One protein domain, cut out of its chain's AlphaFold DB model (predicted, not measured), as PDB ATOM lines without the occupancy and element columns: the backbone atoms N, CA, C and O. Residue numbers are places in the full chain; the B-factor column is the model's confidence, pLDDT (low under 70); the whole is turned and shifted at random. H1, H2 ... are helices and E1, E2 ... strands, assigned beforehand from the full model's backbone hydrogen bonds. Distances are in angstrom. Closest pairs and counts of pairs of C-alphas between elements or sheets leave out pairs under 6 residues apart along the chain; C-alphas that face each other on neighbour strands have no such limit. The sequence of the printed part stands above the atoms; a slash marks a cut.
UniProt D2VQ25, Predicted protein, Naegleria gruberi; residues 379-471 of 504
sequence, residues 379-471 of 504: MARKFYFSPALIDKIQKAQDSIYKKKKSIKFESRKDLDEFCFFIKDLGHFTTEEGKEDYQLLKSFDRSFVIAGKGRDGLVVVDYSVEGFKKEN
ATOM      1  N   MET A 379     -50.279 -12.052 -39.902       88.56
ATOM      2  CA  MET A 379     -50.649 -10.775 -39.275       88.56
ATOM      3  C   MET A 379     -50.744 -10.863 -37.745       88.56
ATOM      4  O   MET A 379     -51.150  -9.909 -37.080       88.56
ATOM      5  N   ALA A 380     -50.397 -12.012 -37.160       92.38
ATOM      6  CA  ALA A 380     -50.480 -12.207 -35.724       92.38
ATOM      7  C   ALA A 380     -49.489 -11.299 -34.977       92.38
ATOM      8  O   ALA A 380     -48.351 -11.109 -35.404       92.38
ATOM      9  N   ARG A 381     -49.874 -10.826 -33.783       95.44
ATOM     10  CA  ARG A 381     -48.949 -10.216 -32.807       95.44
ATOM     11  C   ARG A 381     -48.066 -11.300 -32.206       95.44
ATOM     12  O   ARG A 381     -48.305 -11.786 -31.101       95.44
ATOM     13  N   LYS A 382     -47.110 -11.774 -32.998       96.50
ATOM     14  CA  LYS A 382     -46.294 -12.944 -32.693       96.50
ATOM     15  C   LYS A 382     -44.863 -12.534 -32.404       96.50
ATOM     16  O   LYS A 382     -44.159 -12.029 -33.275       96.50
ATOM     17  N   PHE A 383     -44.421 -12.812 -31.186       97.38
ATOM     18  CA  PHE A 383     -43.060 -12.575 -30.737       97.38
ATOM     19  C   PHE A 383     -42.257 -13.875 -30.771       97.38
ATOM     20  O   PHE A 383     -42.699 -14.909 -30.266       97.38
ATOM     21  N   TYR A 384     -41.077 -13.839 -31.383       96.25
ATOM     22  CA  TYR A 384     -40.173 -14.982 -31.465       96.25
ATOM     23  C   TYR A 384     -39.042 -14.806 -30.470       96.25
ATOM     24  O   TYR A 384     -38.391 -13.768 -30.473       96.25
ATOM     25  N   PHE A 385     -38.776 -15.832 -29.671       95.62
ATOM     26  CA  PHE A 385     -37.771 -15.726 -28.623       95.62
ATOM     27  C   PHE A 385     -36.374 -15.621 -29.237       95.62
ATOM     28  O   PHE A 385     -36.001 -16.422 -30.102       95.62
ATOM     29  N   SER A 386     -35.610 -14.631 -28.782       93.38
ATOM     30  CA  SER A 386     -34.186 -14.523 -29.074       93.38
ATOM     31  C   SER A 386     -33.419 -15.671 -28.396       93.38
ATOM     32  O   SER A 386     -33.880 -16.203 -27.381       93.38
ATOM     33  N   PRO A 387     -32.247 -16.088 -28.916       92.50
ATOM     34  CA  PRO A 387     -31.434 -17.121 -28.270       92.50
ATOM     35  C   PRO A 387     -31.114 -16.804 -26.801       92.50
ATOM     36  O   PRO A 387     -31.204 -17.689 -25.954       92.50
ATOM     37  N   ALA A 388     -30.833 -15.532 -26.495       92.56
ATOM     38  CA  ALA A 388     -30.596 -15.052 -25.134       92.56
ATOM     39  C   ALA A 388     -31.819 -15.244 -24.223       92.56
ATOM     40  O   ALA A 388     -31.690 -15.709 -23.090       92.56
ATOM     41  N   LEU A 389     -33.022 -14.945 -24.728       95.75
ATOM     42  CA  LEU A 389     -34.249 -15.167 -23.971       95.75
ATOM     43  C   LEU A 389     -34.526 -16.661 -23.757       95.75
ATOM     44  O   LEU A 389     -34.948 -17.049 -22.671       95.75
ATOM     45  N   ILE A 390     -34.278 -17.508 -24.761       95.62
ATOM     46  CA  ILE A 390     -34.459 -18.964 -24.639       95.62
ATOM     47  C   ILE A 390     -33.599 -19.520 -23.499       95.62
ATOM     48  O   ILE A 390     -34.123 -20.256 -22.663       95.62
ATOM     49  N   ASP A 391     -32.321 -19.139 -23.428       95.00
ATOM     50  CA  ASP A 391     -31.411 -19.560 -22.354       95.00
ATOM     51  C   ASP A 391     -31.924 -19.131 -20.967       95.00
ATOM     52  O   ASP A 391     -32.007 -19.946 -20.043       95.00
ATOM     53  N   LYS A 392     -32.379 -17.877 -20.834       95.88
ATOM     54  CA  LYS A 392     -32.992 -17.370 -19.593       95.88
ATOM     55  C   LYS A 392     -34.252 -18.151 -19.201       95.88
ATOM     56  O   LYS A 392     -34.398 -18.536 -18.042       95.88
ATOM     57  N   ILE A 393     -35.147 -18.430 -20.151       96.31
ATOM     58  CA  ILE A 393     -36.389 -19.185 -19.907       96.31
ATOM     59  C   ILE A 393     -36.093 -20.634 -19.500       96.31
ATOM     60  O   ILE A 393     -36.786 -21.187 -18.644       96.31
ATOM     61  N   GLN A 394     -35.078 -21.266 -20.093       95.12
ATOM     62  CA  GLN A 394     -34.692 -22.640 -19.757       95.12
ATOM     63  C   GLN A 394     -34.184 -22.760 -18.316       95.12
ATOM     64  O   GLN A 394     -34.499 -23.747 -17.646       95.12
ATOM     65  N   LYS A 395     -33.465 -21.741 -17.835       94.88
ATOM     66  CA  LYS A 395     -32.946 -21.651 -16.461       94.88
ATOM     67  C   LYS A 395     -34.012 -21.292 -15.423       94.88
ATOM     68  O   LYS A 395     -33.831 -21.599 -14.250       94.88
ATOM     69  N   ALA A 396     -35.119 -20.671 -15.831       93.12
ATOM     70  CA  ALA A 396     -36.213 -20.321 -14.927       93.12
ATOM     71  C   ALA A 396     -36.884 -21.576 -14.338       93.12
ATOM     72  O   ALA A 396     -37.081 -22.573 -15.034       93.12
ATOM     73  N   GLN A 397     -37.281 -21.548 -13.068       89.12
ATOM     74  CA  GLN A 397     -38.047 -22.641 -12.461       89.12
ATOM     75  C   GLN A 397     -39.501 -22.630 -12.982       89.12
ATOM     76  O   GLN A 397     -40.070 -21.564 -13.184       89.12
ATOM     77  N   ASP A 398     -40.065 -23.808 -13.287       80.62
ATOM     78  CA  ASP A 398     -41.495 -24.029 -13.595       80.62
ATOM     79  C   ASP A 398     -42.190 -23.031 -14.550       80.62
ATOM     80  O   ASP A 398     -43.329 -22.621 -14.353       80.62
ATOM     81  N   SER A 399     -41.526 -22.674 -15.655       87.62
ATOM     82  CA  SER A 399     -42.098 -21.783 -16.672       87.62
ATOM     83  C   SER A 399     -42.872 -22.525 -17.773       87.62
ATOM     84  O   SER A 399     -42.328 -23.387 -18.474       87.62
ATOM     85  N   ILE A 400     -44.112 -22.088 -18.031       92.25
ATOM     86  CA  ILE A 400     -44.950 -22.538 -19.163       92.25
ATOM     87  C   ILE A 400     -44.350 -22.201 -20.544       92.25
ATOM     88  O   ILE A 400     -44.834 -22.678 -21.577       92.25
ATOM     89  N   TYR A 401     -43.298 -21.378 -20.587       94.38
ATOM     90  CA  TYR A 401     -42.648 -20.934 -21.817       94.38
ATOM     91  C   TYR A 401     -41.444 -21.804 -22.224       94.38
ATOM     92  O   TYR A 401     -40.988 -21.681 -23.358       94.38
ATOM     93  N   LYS A 402     -40.974 -22.745 -21.381       93.75
ATOM     94  CA  LYS A 402     -39.771 -23.581 -21.634       93.75
ATOM     95  C   LYS A 402     -39.761 -24.333 -22.964       93.75
ATOM     96  O   LYS A 402     -38.709 -24.511 -23.570       93.75
ATOM     97  N   LYS A 403     -40.927 -24.798 -23.415       92.38
ATOM     98  CA  LYS A 403     -41.077 -25.576 -24.659       92.38
ATOM     99  C   LYS A 403     -41.449 -24.709 -25.867       92.38
ATOM    100  O   LYS A 403     -41.621 -25.234 -26.967       92.38
ATOM    101  N   LYS A 404     -41.605 -23.395 -25.685       95.25
ATOM    102  CA  LYS A 404     -42.034 -22.468 -26.735       95.25
ATOM    103  C   LYS A 404     -40.819 -21.800 -27.383       95.25
ATOM    104  O   LYS A 404     -39.819 -21.524 -26.737       95.25
ATOM    105  N   LYS A 405     -40.928 -21.524 -28.685       95.38
ATOM    106  CA  LYS A 405     -39.960 -20.714 -29.459       95.38
ATOM    107  C   LYS A 405     -40.536 -19.357 -29.878       95.38
ATOM    108  O   LYS A 405     -39.843 -18.520 -30.453       95.38
ATOM    109  N   SER A 406     -41.831 -19.178 -29.655       96.75
ATOM    110  CA  SER A 406     -42.585 -17.972 -29.953       96.75
ATOM    111  C   SER A 406     -43.875 -17.964 -29.150       96.75
ATOM    112  O   SER A 406     -44.360 -19.023 -28.740       96.75
ATOM    113  N   ILE A 407     -44.474 -16.792 -29.026       97.12
ATOM    114  CA  ILE A 407     -45.783 -16.571 -28.425       97.12
ATOM    115  C   ILE A 407     -46.616 -15.681 -29.350       97.12
ATOM    116  O   ILE A 407     -46.071 -14.792 -30.000       97.12
ATOM    117  N   LYS A 408     -47.917 -15.957 -29.445       97.06
ATOM    118  CA  LYS A 408     -48.908 -15.085 -30.083       97.06
ATOM    119  C   LYS A 408     -49.729 -14.442 -28.971       97.06
ATOM    120  O   LYS A 408     -50.159 -15.158 -28.072       97.06
ATOM    121  N   PHE A 409     -49.926 -13.132 -29.045       96.00
ATOM    122  CA  PHE A 409     -50.736 -12.384 -28.089       96.00
ATOM    123  C   PHE A 409     -52.130 -12.145 -28.667       96.00
ATOM    124  O   PHE A 409     -52.263 -11.470 -29.694       96.00
ATOM    125  N   GLU A 410     -53.155 -12.699 -28.021       92.62
ATOM    126  CA  GLU A 410     -54.559 -12.475 -28.393       92.62
ATOM    127  C   GLU A 410     -55.145 -11.277 -27.643       92.62
ATOM    128  O   GLU A 410     -55.998 -10.567 -28.178       92.62
ATOM    129  N   SER A 411     -54.637 -11.011 -26.437       91.75
ATOM    130  CA  SER A 411     -55.043  -9.893 -25.590       91.75
ATOM    131  C   SER A 411     -53.852  -9.076 -25.082       91.75
ATOM    132  O   SER A 411     -52.700  -9.523 -25.094       91.75
ATOM    133  N   ARG A 412     -54.148  -7.863 -24.599       89.38
ATOM    134  CA  ARG A 412     -53.172  -7.014 -23.905       89.38
ATOM    135  C   ARG A 412     -52.689  -7.665 -22.605       89.38
ATOM    136  O   ARG A 412     -51.497  -7.631 -22.328       89.38
ATOM    137  N   LYS A 413     -53.582  -8.330 -21.864       89.62
ATOM    138  CA  LYS A 413     -53.233  -9.099 -20.663       89.62
ATOM    139  C   LYS A 413     -52.179 -10.176 -20.933       89.62
ATOM    140  O   LYS A 413     -51.202 -10.238 -20.197       89.62
ATOM    141  N   ASP A 414     -52.326 -10.969 -22.001       92.94
ATOM    142  CA  ASP A 414     -51.336 -12.009 -22.346       92.94
ATOM    143  C   ASP A 414     -49.941 -11.410 -22.585       92.94
ATOM    144  O   ASP A 414     -48.914 -12.017 -22.269       92.94
ATOM    145  N   LEU A 415     -49.910 -10.215 -23.185       94.06
ATOM    146  CA  LEU A 415     -48.686  -9.467 -23.432       94.06
ATOM    147  C   LEU A 415     -48.076  -8.951 -22.126       94.06
ATOM    148  O   LEU A 415     -46.873  -9.127 -21.928       94.06
ATOM    149  N   ASP A 416     -48.880  -8.350 -21.249       91.81
ATOM    150  CA  ASP A 416     -48.431  -7.840 -19.952       91.81
ATOM    151  C   ASP A 416     -47.844  -8.965 -19.086       91.81
ATOM    152  O   ASP A 416     -46.713  -8.839 -18.610       91.81
ATOM    153  N   GLU A 417     -48.553 -10.090 -18.941       92.62
ATOM    154  CA  GLU A 417     -48.093 -11.259 -18.173       92.62
ATOM    155  C   GLU A 417     -46.736 -11.766 -18.674       92.62
ATOM    156  O   GLU A 417     -45.813 -12.005 -17.891       92.62
ATOM    157  N   PHE A 418     -46.582 -11.870 -19.997       95.81
ATOM    158  CA  PHE A 418     -45.318 -12.270 -20.601       95.81
ATOM    159  C   PHE A 418     -44.205 -11.240 -20.361       95.81
ATOM    160  O   PHE A 418     -43.076 -11.628 -20.056       95.81
ATOM    161  N   CYS A 419     -44.503  -9.942 -20.476       95.56
ATOM    162  CA  CYS A 419     -43.523  -8.875 -20.274       95.56
ATOM    163  C   CYS A 419     -43.028  -8.809 -18.823       95.56
ATOM    164  O   CYS A 419     -41.821  -8.674 -18.612       95.56
ATOM    165  N   PHE A 420     -43.912  -8.960 -17.831       94.00
ATOM    166  CA  PHE A 420     -43.505  -9.065 -16.425       94.00
ATOM    167  C   PHE A 420     -42.618 -10.287 -16.192       94.00
ATOM    168  O   PHE A 420     -41.523 -10.143 -15.653       94.00
ATOM    169  N   PHE A 421     -43.015 -11.457 -16.702       95.38
ATOM    170  CA  PHE A 421     -42.210 -12.672 -16.579       95.38
ATOM    171  C   PHE A 421     -40.784 -12.490 -17.128       95.38
ATOM    172  O   PHE A 421     -39.814 -12.810 -16.446       95.38
ATOM    173  N   ILE A 422     -40.613 -11.945 -18.339       96.31
ATOM    174  CA  ILE A 422     -39.264 -11.771 -18.912       96.31
ATOM    175  C   ILE A 422     -38.491 -10.596 -18.292       96.31
ATOM    176  O   ILE A 422     -37.255 -10.612 -18.306       96.31
ATOM    177  N   LYS A 423     -39.182  -9.601 -17.717       95.56
ATOM    178  CA  LYS A 423     -38.561  -8.553 -16.893       95.56
ATOM    179  C   LYS A 423     -37.923  -9.159 -15.645       95.56
ATOM    180  O   LYS A 423     -36.780  -8.816 -15.357       95.56
ATOM    181  N   ASP A 424     -38.601 -10.087 -14.974       94.94
ATOM    182  CA  ASP A 424     -38.090 -10.753 -13.767       94.94
ATOM    183  C   ASP A 424     -36.875 -11.649 -14.065       94.94
ATOM    184  O   ASP A 424     -35.987 -11.810 -13.231       94.94
ATOM    185  N   LEU A 425     -36.754 -12.147 -15.301       95.62
ATOM    186  CA  LEU A 425     -35.539 -12.814 -15.798       95.62
ATOM    187  C   LEU A 425     -34.391 -11.841 -16.143       95.62
ATOM    188  O   LEU A 425     -33.340 -12.252 -16.660       95.62
ATOM    189  N   GLY A 426     -34.597 -10.539 -15.944       95.81
ATOM    190  CA  GLY A 426     -33.661  -9.480 -16.307       95.81
ATOM    191  C   GLY A 426     -33.415  -9.375 -17.813       95.81
ATOM    192  O   GLY A 426     -32.351  -8.902 -18.211       95.81
ATOM    193  N   HIS A 427     -34.330  -9.851 -18.669       96.44
ATOM    194  CA  HIS A 427     -34.121  -9.866 -20.127       96.44
ATOM    195  C   HIS A 427     -33.928  -8.459 -20.688       96.44
ATOM    196  O   HIS A 427     -32.964  -8.208 -21.397       96.44
ATOM    197  N   PHE A 428     -34.767  -7.507 -20.279       96.06
ATOM    198  CA  PHE A 428     -34.728  -6.124 -20.769       96.06
ATOM    199  C   PHE A 428     -33.471  -5.324 -20.389       96.06
ATOM    200  O   PHE A 428     -33.325  -4.182 -20.816       96.06
ATOM    201  N   THR A 429     -32.561  -5.904 -19.602       95.00
ATOM    202  CA  THR A 429     -31.265  -5.287 -19.286       95.00
ATOM    203  C   THR A 429     -30.193  -5.571 -20.342       95.00
ATOM    204  O   THR A 429     -29.180  -4.875 -20.364       95.00
ATOM    205  N   THR A 430     -30.406  -6.550 -21.233       94.56
ATOM    206  CA  THR A 430     -29.479  -6.862 -22.333       94.56
ATOM    207  C   THR A 430     -29.775  -6.011 -23.569       94.56
ATOM    208  O   THR A 430     -30.870  -5.462 -23.700       94.56
ATOM    209  N   GLU A 431     -28.826  -5.915 -24.503       91.44
ATOM    210  CA  GLU A 431     -29.041  -5.187 -25.764       91.44
ATOM    211  C   GLU A 431     -30.166  -5.814 -26.601       91.44
ATOM    212  O   GLU A 431     -31.085  -5.110 -27.017       91.44
ATOM    213  N   GLU A 432     -30.190  -7.142 -26.750       91.56
ATOM    214  CA  GLU A 432     -31.296  -7.837 -27.424       91.56
ATOM    215  C   GLU A 432     -32.629  -7.623 -26.698       91.56
ATOM    216  O   GLU A 432     -33.675  -7.475 -27.329       91.56
ATOM    217  N   GLY A 433     -32.604  -7.568 -25.364       95.00
ATOM    218  CA  GLY A 433     -33.777  -7.268 -24.557       95.00
ATOM    219  C   GLY A 433     -34.341  -5.880 -24.827       95.00
ATOM    220  O   GLY A 433     -35.560  -5.727 -24.906       95.00
ATOM    221  N   LYS A 434     -33.488  -4.869 -25.023       94.25
ATOM    222  CA  LYS A 434     -33.927  -3.511 -25.383       94.25
ATOM    223  C   LYS A 434     -34.627  -3.483 -26.744       94.25
ATOM    224  O   LYS A 434     -35.636  -2.794 -26.887       94.25
ATOM    225  N   GLU A 435     -34.140  -4.242 -27.722       93.69
ATOM    226  CA  GLU A 435     -34.789  -4.374 -29.036       93.69
ATOM    227  C   GLU A 435     -36.127  -5.123 -28.937       93.69
ATOM    228  O   GLU A 435     -37.145  -4.668 -29.467       93.69
ATOM    229  N   ASP A 436     -36.156  -6.239 -28.207       95.81
ATOM    230  CA  ASP A 436     -37.366  -7.028 -27.956       95.81
ATOM    231  C   ASP A 436     -38.443  -6.193 -27.240       95.81
ATOM    232  O   ASP A 436     -39.625  -6.263 -27.590       95.81
ATOM    233  N   TYR A 437     -38.038  -5.343 -26.290       96.06
ATOM    234  CA  TYR A 437     -38.923  -4.404 -25.599       96.06
ATOM    235  C   TYR A 437     -39.645  -3.472 -26.580       96.06
ATOM    236  O   TYR A 437     -40.842  -3.233 -26.427       96.06
ATOM    237  N   GLN A 438     -38.958  -2.963 -27.608       95.06
ATOM    238  CA  GLN A 438     -39.566  -2.063 -28.595       95.06
ATOM    239  C   GLN A 438     -40.652  -2.761 -29.424       95.06
ATOM    240  O   GLN A 438     -41.725  -2.188 -29.634       95.06
ATOM    241  N   LEU A 439     -40.414  -4.005 -29.857       96.56
ATOM    242  CA  LEU A 439     -41.410  -4.788 -30.594       96.56
ATOM    243  C   LEU A 439     -42.619  -5.120 -29.709       96.56
ATOM    244  O   LEU A 439     -43.757  -4.902 -30.127       96.56
ATOM    245  N   LEU A 440     -42.397  -5.570 -28.474       96.94
ATOM    246  CA  LEU A 440     -43.480  -5.865 -27.527       96.94
ATOM    247  C   LEU A 440     -44.306  -4.611 -27.204       96.94
ATOM    248  O   LEU A 440     -45.535  -4.652 -27.241       96.94
ATOM    249  N   LYS A 441     -43.651  -3.460 -27.015       94.19
ATOM    250  CA  LYS A 441     -44.325  -2.166 -26.840       94.19
ATOM    251  C   LYS A 441     -45.161  -1.777 -28.060       94.19
ATOM    252  O   LYS A 441     -46.207  -1.141 -27.920       94.19
ATOM    253  N   SER A 442     -44.730  -2.157 -29.265       95.12
ATOM    254  CA  SER A 442     -45.513  -1.914 -30.479       95.12
ATOM    255  C   SER A 442     -46.813  -2.724 -30.520       95.12
ATOM    256  O   SER A 442     -47.827  -2.231 -31.027       95.12
ATOM    257  N   PHE A 443     -46.813  -3.926 -29.934       95.56
ATOM    258  CA  PHE A 443     -48.013  -4.744 -29.774       95.56
ATOM    259  C   PHE A 443     -48.952  -4.157 -28.720       95.56
ATOM    260  O   PHE A 443     -50.140  -4.032 -29.012       95.56
ATOM    261  N   ASP A 444     -48.438  -3.714 -27.566       92.50
ATOM    262  CA  ASP A 444     -49.235  -3.050 -26.516       92.50
ATOM    263  C   ASP A 444     -50.055  -1.897 -27.102       92.50
ATOM    264  O   ASP A 444     -51.287  -1.887 -27.053       92.50
ATOM    265  N   ARG A 445     -49.380  -0.981 -27.797       90.19
ATOM    266  CA  ARG A 445     -50.028   0.171 -28.432       90.19
ATOM    267  C   ARG A 445     -51.041  -0.210 -29.504       90.19
ATOM    268  O   ARG A 445     -52.034   0.496 -29.674       90.19
ATOM    269  N   SER A 446     -50.807  -1.309 -30.224       92.06
ATOM    270  CA  SER A 446     -51.756  -1.801 -31.224       92.06
ATOM    271  C   SER A 446     -53.066  -2.296 -30.598       92.06
ATOM    272  O   SER A 446     -54.129  -2.097 -31.180       92.06
ATOM    273  N   PHE A 447     -53.027  -2.866 -29.387       89.88
ATOM    274  CA  PHE A 447     -54.246  -3.202 -28.646       89.88
ATOM    275  C   PHE A 447     -55.001  -1.946 -28.216       89.88
ATOM    276  O   PHE A 447     -56.227  -1.890 -28.337       89.88
ATOM    277  N   VAL A 448     -54.274  -0.917 -27.770       85.19
ATOM    278  CA  VAL A 448     -54.873   0.347 -27.327       85.19
ATOM    279  C   VAL A 448     -55.569   1.077 -28.481       85.19
ATOM    280  O   VAL A 448     -56.751   1.396 -28.374       85.19
ATOM    281  N   ILE A 449     -54.896   1.275 -29.622       84.00
ATOM    282  CA  ILE A 449     -55.494   1.946 -30.797       84.00
ATOM    283  C   ILE A 449     -56.675   1.167 -31.400       84.00
ATOM    284  O   ILE A 449     -57.562   1.768 -32.013       84.00
ATOM    285  N   ALA A 450     -56.693  -0.157 -31.228       84.38
ATOM    286  CA  ALA A 450     -57.781  -1.016 -31.674       84.38
ATOM    287  C   ALA A 450     -59.018  -0.955 -30.766       84.38
ATOM    288  O   ALA A 450     -60.023  -1.592 -31.071       84.38
ATOM    289  N   GLY A 451     -58.960  -0.224 -29.646       77.19
ATOM    290  CA  GLY A 451     -60.027  -0.209 -28.642       77.19
ATOM    291  C   GLY A 451     -60.115  -1.503 -27.825       77.19
ATOM    292  O   GLY A 451     -61.067  -1.685 -27.076       77.19
ATOM    293  N   LYS A 452     -59.114  -2.388 -27.937       69.19
ATOM    294  CA  LYS A 452     -58.990  -3.664 -27.207       69.19
ATOM    295  C   LYS A 452     -58.094  -3.538 -25.965       69.19
ATOM    296  O   LYS A 452     -57.618  -4.527 -25.423       69.19
ATOM    297  N   GLY A 453     -57.811  -2.304 -25.542       57.47
ATOM    298  CA  GLY A 453     -56.880  -1.994 -24.455       57.47
ATOM    299  C   GLY A 453     -57.463  -2.076 -23.041       57.47
ATOM    300  O   GLY A 453     -56.690  -1.924 -22.100       57.47
ATOM    301  N   ARG A 454     -58.783  -2.294 -22.900       59.25
ATOM    302  CA  ARG A 454     -59.500  -2.356 -21.606       59.25
ATOM    303  C   ARG A 454     -59.384  -3.707 -20.890       59.25
ATOM    304  O   ARG A 454     -59.712  -3.795 -19.717       59.25
ATOM    305  N   ASP A 455     -58.872  -4.730 -21.569       58.59
ATOM    306  CA  ASP A 455     -58.619  -6.056 -20.991       58.59
ATOM    307  C   ASP A 455     -57.186  -6.156 -20.428       58.59
ATOM    308  O   ASP A 455     -56.508  -7.162 -20.628       58.59
ATOM    309  N   GLY A 456     -56.666  -5.086 -19.815       58.94
ATOM    310  CA  GLY A 456     -55.313  -5.061 -19.238       58.94
ATOM    311  C   GLY A 456     -55.176  -5.958 -18.001       58.94
ATOM    312  O   GLY A 456     -56.172  -6.388 -17.412       58.94
ATOM    313  N   LEU A 457     -53.939  -6.248 -17.579       55.31
ATOM    314  CA  LEU A 457     -53.713  -6.935 -16.304       55.31
ATOM    315  C   LEU A 457     -54.227  -6.056 -15.153       55.31
ATOM    316  O   LEU A 457     -53.864  -4.888 -15.051       55.31
ATOM    317  N   VAL A 458     -55.047  -6.618 -14.270       59.12
ATOM    318  CA  VAL A 458     -55.587  -5.914 -13.102       59.12
ATOM    319  C   VAL A 458     -55.016  -6.546 -11.838       59.12
ATOM    320  O   VAL A 458     -55.183  -7.746 -11.621       59.12
ATOM    321  N   VAL A 459     -54.357  -5.747 -11.004       54.34
ATOM    322  CA  VAL A 459     -53.776  -6.167  -9.723       54.34
ATOM    323  C   VAL A 459     -54.576  -5.539  -8.583       54.34
ATOM    324  O   VAL A 459     -55.092  -4.433  -8.703       54.34
ATOM    325  N   VAL A 460     -54.731  -6.262  -7.476       47.59
ATOM    326  CA  VAL A 460     -55.355  -5.718  -6.262       47.59
ATOM    327  C   VAL A 460     -54.329  -4.833  -5.558       47.59
ATOM    328  O   VAL A 460     -53.265  -5.321  -5.179       47.59
ATOM    329  N   ASP A 461     -54.632  -3.544  -5.410       49.50
ATOM    330  CA  ASP A 461     -53.775  -2.601  -4.697       49.50
ATOM    331  C   ASP A 461     -54.275  -2.454  -3.258       49.50
ATOM    332  O   ASP A 461     -55.256  -1.769  -2.988       49.50
ATOM    333  N   TYR A 462     -53.605  -3.124  -2.319       50.66
ATOM    334  CA  TYR A 462     -53.961  -3.076  -0.898       50.66
ATOM    335  C   TYR A 462     -53.586  -1.750  -0.216       50.66
ATOM    336  O   TYR A 462     -53.929  -1.561   0.950       50.66
ATOM    337  N   SER A 463     -52.888  -0.839  -0.906       48.78
ATOM    338  CA  SER A 463     -52.586   0.501  -0.383       48.78
ATOM    339  C   SER A 463     -53.742   1.492  -0.558       48.78
ATOM    340  O   SER A 463     -53.719   2.569   0.038       48.78
ATOM    341  N   VAL A 464     -54.769   1.120  -1.332       51.31
ATOM    342  CA  VAL A 464     -55.973   1.920  -1.576       51.31
ATOM    343  C   VAL A 464     -57.200   1.083  -1.218       51.31
ATOM    344  O   VAL A 464     -57.431   0.016  -1.786       51.31
ATOM    345  N   GLU A 465     -58.004   1.551  -0.266       36.97
ATOM    346  CA  GLU A 465     -59.179   0.816   0.209       36.97
ATOM    347  C   GLU A 465     -60.184   0.604  -0.944       36.97
ATOM    348  O   GLU A 465     -60.759   1.550  -1.478       36.97
ATOM    349  N   GLY A 466     -60.361  -0.653  -1.373       51.56
ATOM    350  CA  GLY A 466     -61.382  -1.050  -2.348       51.56
ATOM    351  C   GLY A 466     -61.016  -1.011  -3.840       51.56
ATOM    352  O   GLY A 466     -61.920  -1.232  -4.649       51.56
ATOM    353  N   PHE A 467     -59.757  -0.804  -4.258       52.78
ATOM    354  CA  PHE A 467     -59.445  -0.650  -5.692       52.78
ATOM    355  C   PHE A 467     -58.531  -1.722  -6.307       52.78
ATOM    356  O   PHE A 467     -57.394  -1.977  -5.916       52.78
ATOM    357  N   LYS A 468     -59.056  -2.322  -7.375       55.31
ATOM    358  CA  LYS A 468     -58.302  -2.977  -8.444       55.31
ATOM    359  C   LYS A 468     -57.558  -1.896  -9.239       55.31
ATOM    360  O   LYS A 468     -58.210  -1.007  -9.781       55.31
ATOM    361  N   LYS A 469     -56.232  -1.971  -9.334       61.34
ATOM    362  CA  LYS A 469     -55.412  -1.086 -10.169       61.34
ATOM    363  C   LYS A 469     -55.010  -1.819 -11.447       61.34
ATOM    364  O   LYS A 469     -54.541  -2.956 -11.401       61.34
ATOM    365  N   GLU A 470     -55.199  -1.186 -12.597       63.91
ATOM    366  CA  GLU A 470     -54.600  -1.674 -13.839       63.91
ATOM    367  C   GLU A 470     -53.070  -1.636 -13.703       63.91
ATOM    368  O   GLU A 470     -52.489  -0.667 -13.215       63.91
ATOM    369  N   ASN A 471     -52.412  -2.726 -14.079       72.75
ATOM    370  CA  ASN A 471     -50.965  -2.886 -14.036       72.75
ATOM    371  C   ASN A 471     -50.455  -3.157 -15.452       72.75
ATOM    372  O   ASN A 471     -49.866  -4.202 -15.729       72.75
TER     373      ASN A 471
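What this domain is: This is residues 379 to 471 of the 504 residues of the protein "Predicted protein" of Naegleria gruberi (UniProt D2VQ25). What would one see first in this model? H2 and H3 lie side by side as a helical hairpin, and the small strand pair E1 and E2 beside them completes a three-sided body. H1 stands crosswise at the end where H2 ends and H3 begins, while a second small hairpin, E3 and E4, is set off at the opposite end. What are its make-up and size? The printed part has 93 residues, with three named helices and four named strands in the order E1, H1, E2, H2, H3, E3, E4; its class is mixed, helices and strands, and each two-strand sheet is antiparallel. It is only just compact, close to loose, with a radius of gyration of the C-alphas of 14.3 A, and the C-alphas span 42 by 32 by 24 A.

How they stand to each other: How do the strands pair? E1, residues 382 to 384, and E2, residues 406 to 408, are antiparallel neighbours at 169 degrees, with N 383 and O 407 within hydrogen-bond range at 2.8 A and N 407 and O 383 at 2.9 A. E3, residues 458 to 460, and E4, residues 468 to 470, form an antiparallel hairpin at 141 degrees, with N 459 and O 469 within range at 2.8 A. What stands beside the sheet of E1 and E2? The closest C-alphas of E1 and H3, residues 431 to 449, are those of Phe 383 and Leu 440, 7.5 A apart. E2 and H2, residues 412 to 424, are near each other, with 5 pairs of C-alphas within 10 A. How do the helices stand to each other? H2 and H3 touch and form a helical hairpin, at a shallow tilt of 20 degrees and running opposite ways; H3 touches H2 with residues 440 to 447 alone, and the closest C-alphas are those of Arg 412 and Asp 444, 6.2 A apart. H1, residues 387 to 395, is close to H3 but not clearly touching it, about perpendicular at 90 degrees, the closest C-alphas being those of Ala 388 and Glu 432, 7.6 A apart. H1 is also close to H2 but not clearly touching it, about perpendicular at 78 degrees, with the C-alphas of Leu 389 and Ile 422 the closest at 7.9 A. What is apart, and how are the helix backbones formed? E3 is apart from E1, H1, E2 and H2, and E4 is apart from these four and from H3. In H1, H2 and H3 every O i to N i+4 pair is within hydrogen-bond range.

Where its parts are: Where do the strands lie? E1 begins with C-alpha 382 at (-46.294, -12.944, -32.693), and E4 ends with C-alpha 470 at (-54.600, -1.674, -13.839). From first to last C-alpha E1 measures 6.6 A, E2 7.0 A, E3 6.8 A and E4 6.7 A. How long are the helices? H3 is the longest at 27.9 A, and its C-alpha 431 is at (-29.041, -5.187, -25.764). H2 measures 18.6 A and H1 12.7 A.

The domain as a whole: How far does it reach? The two C-alphas farthest apart are those of Pro 387 and Glu 465, 43.6 A. Is the printed part continuous, and how are its elements linked? The printed part has no cut and no long link; E1 to H1 and E2 to H2 are tight links, and the other four are short. Where is confidence low? Residues 452 to 470 are under 70 in pLDDT, while the mean of the printed part is 85.2.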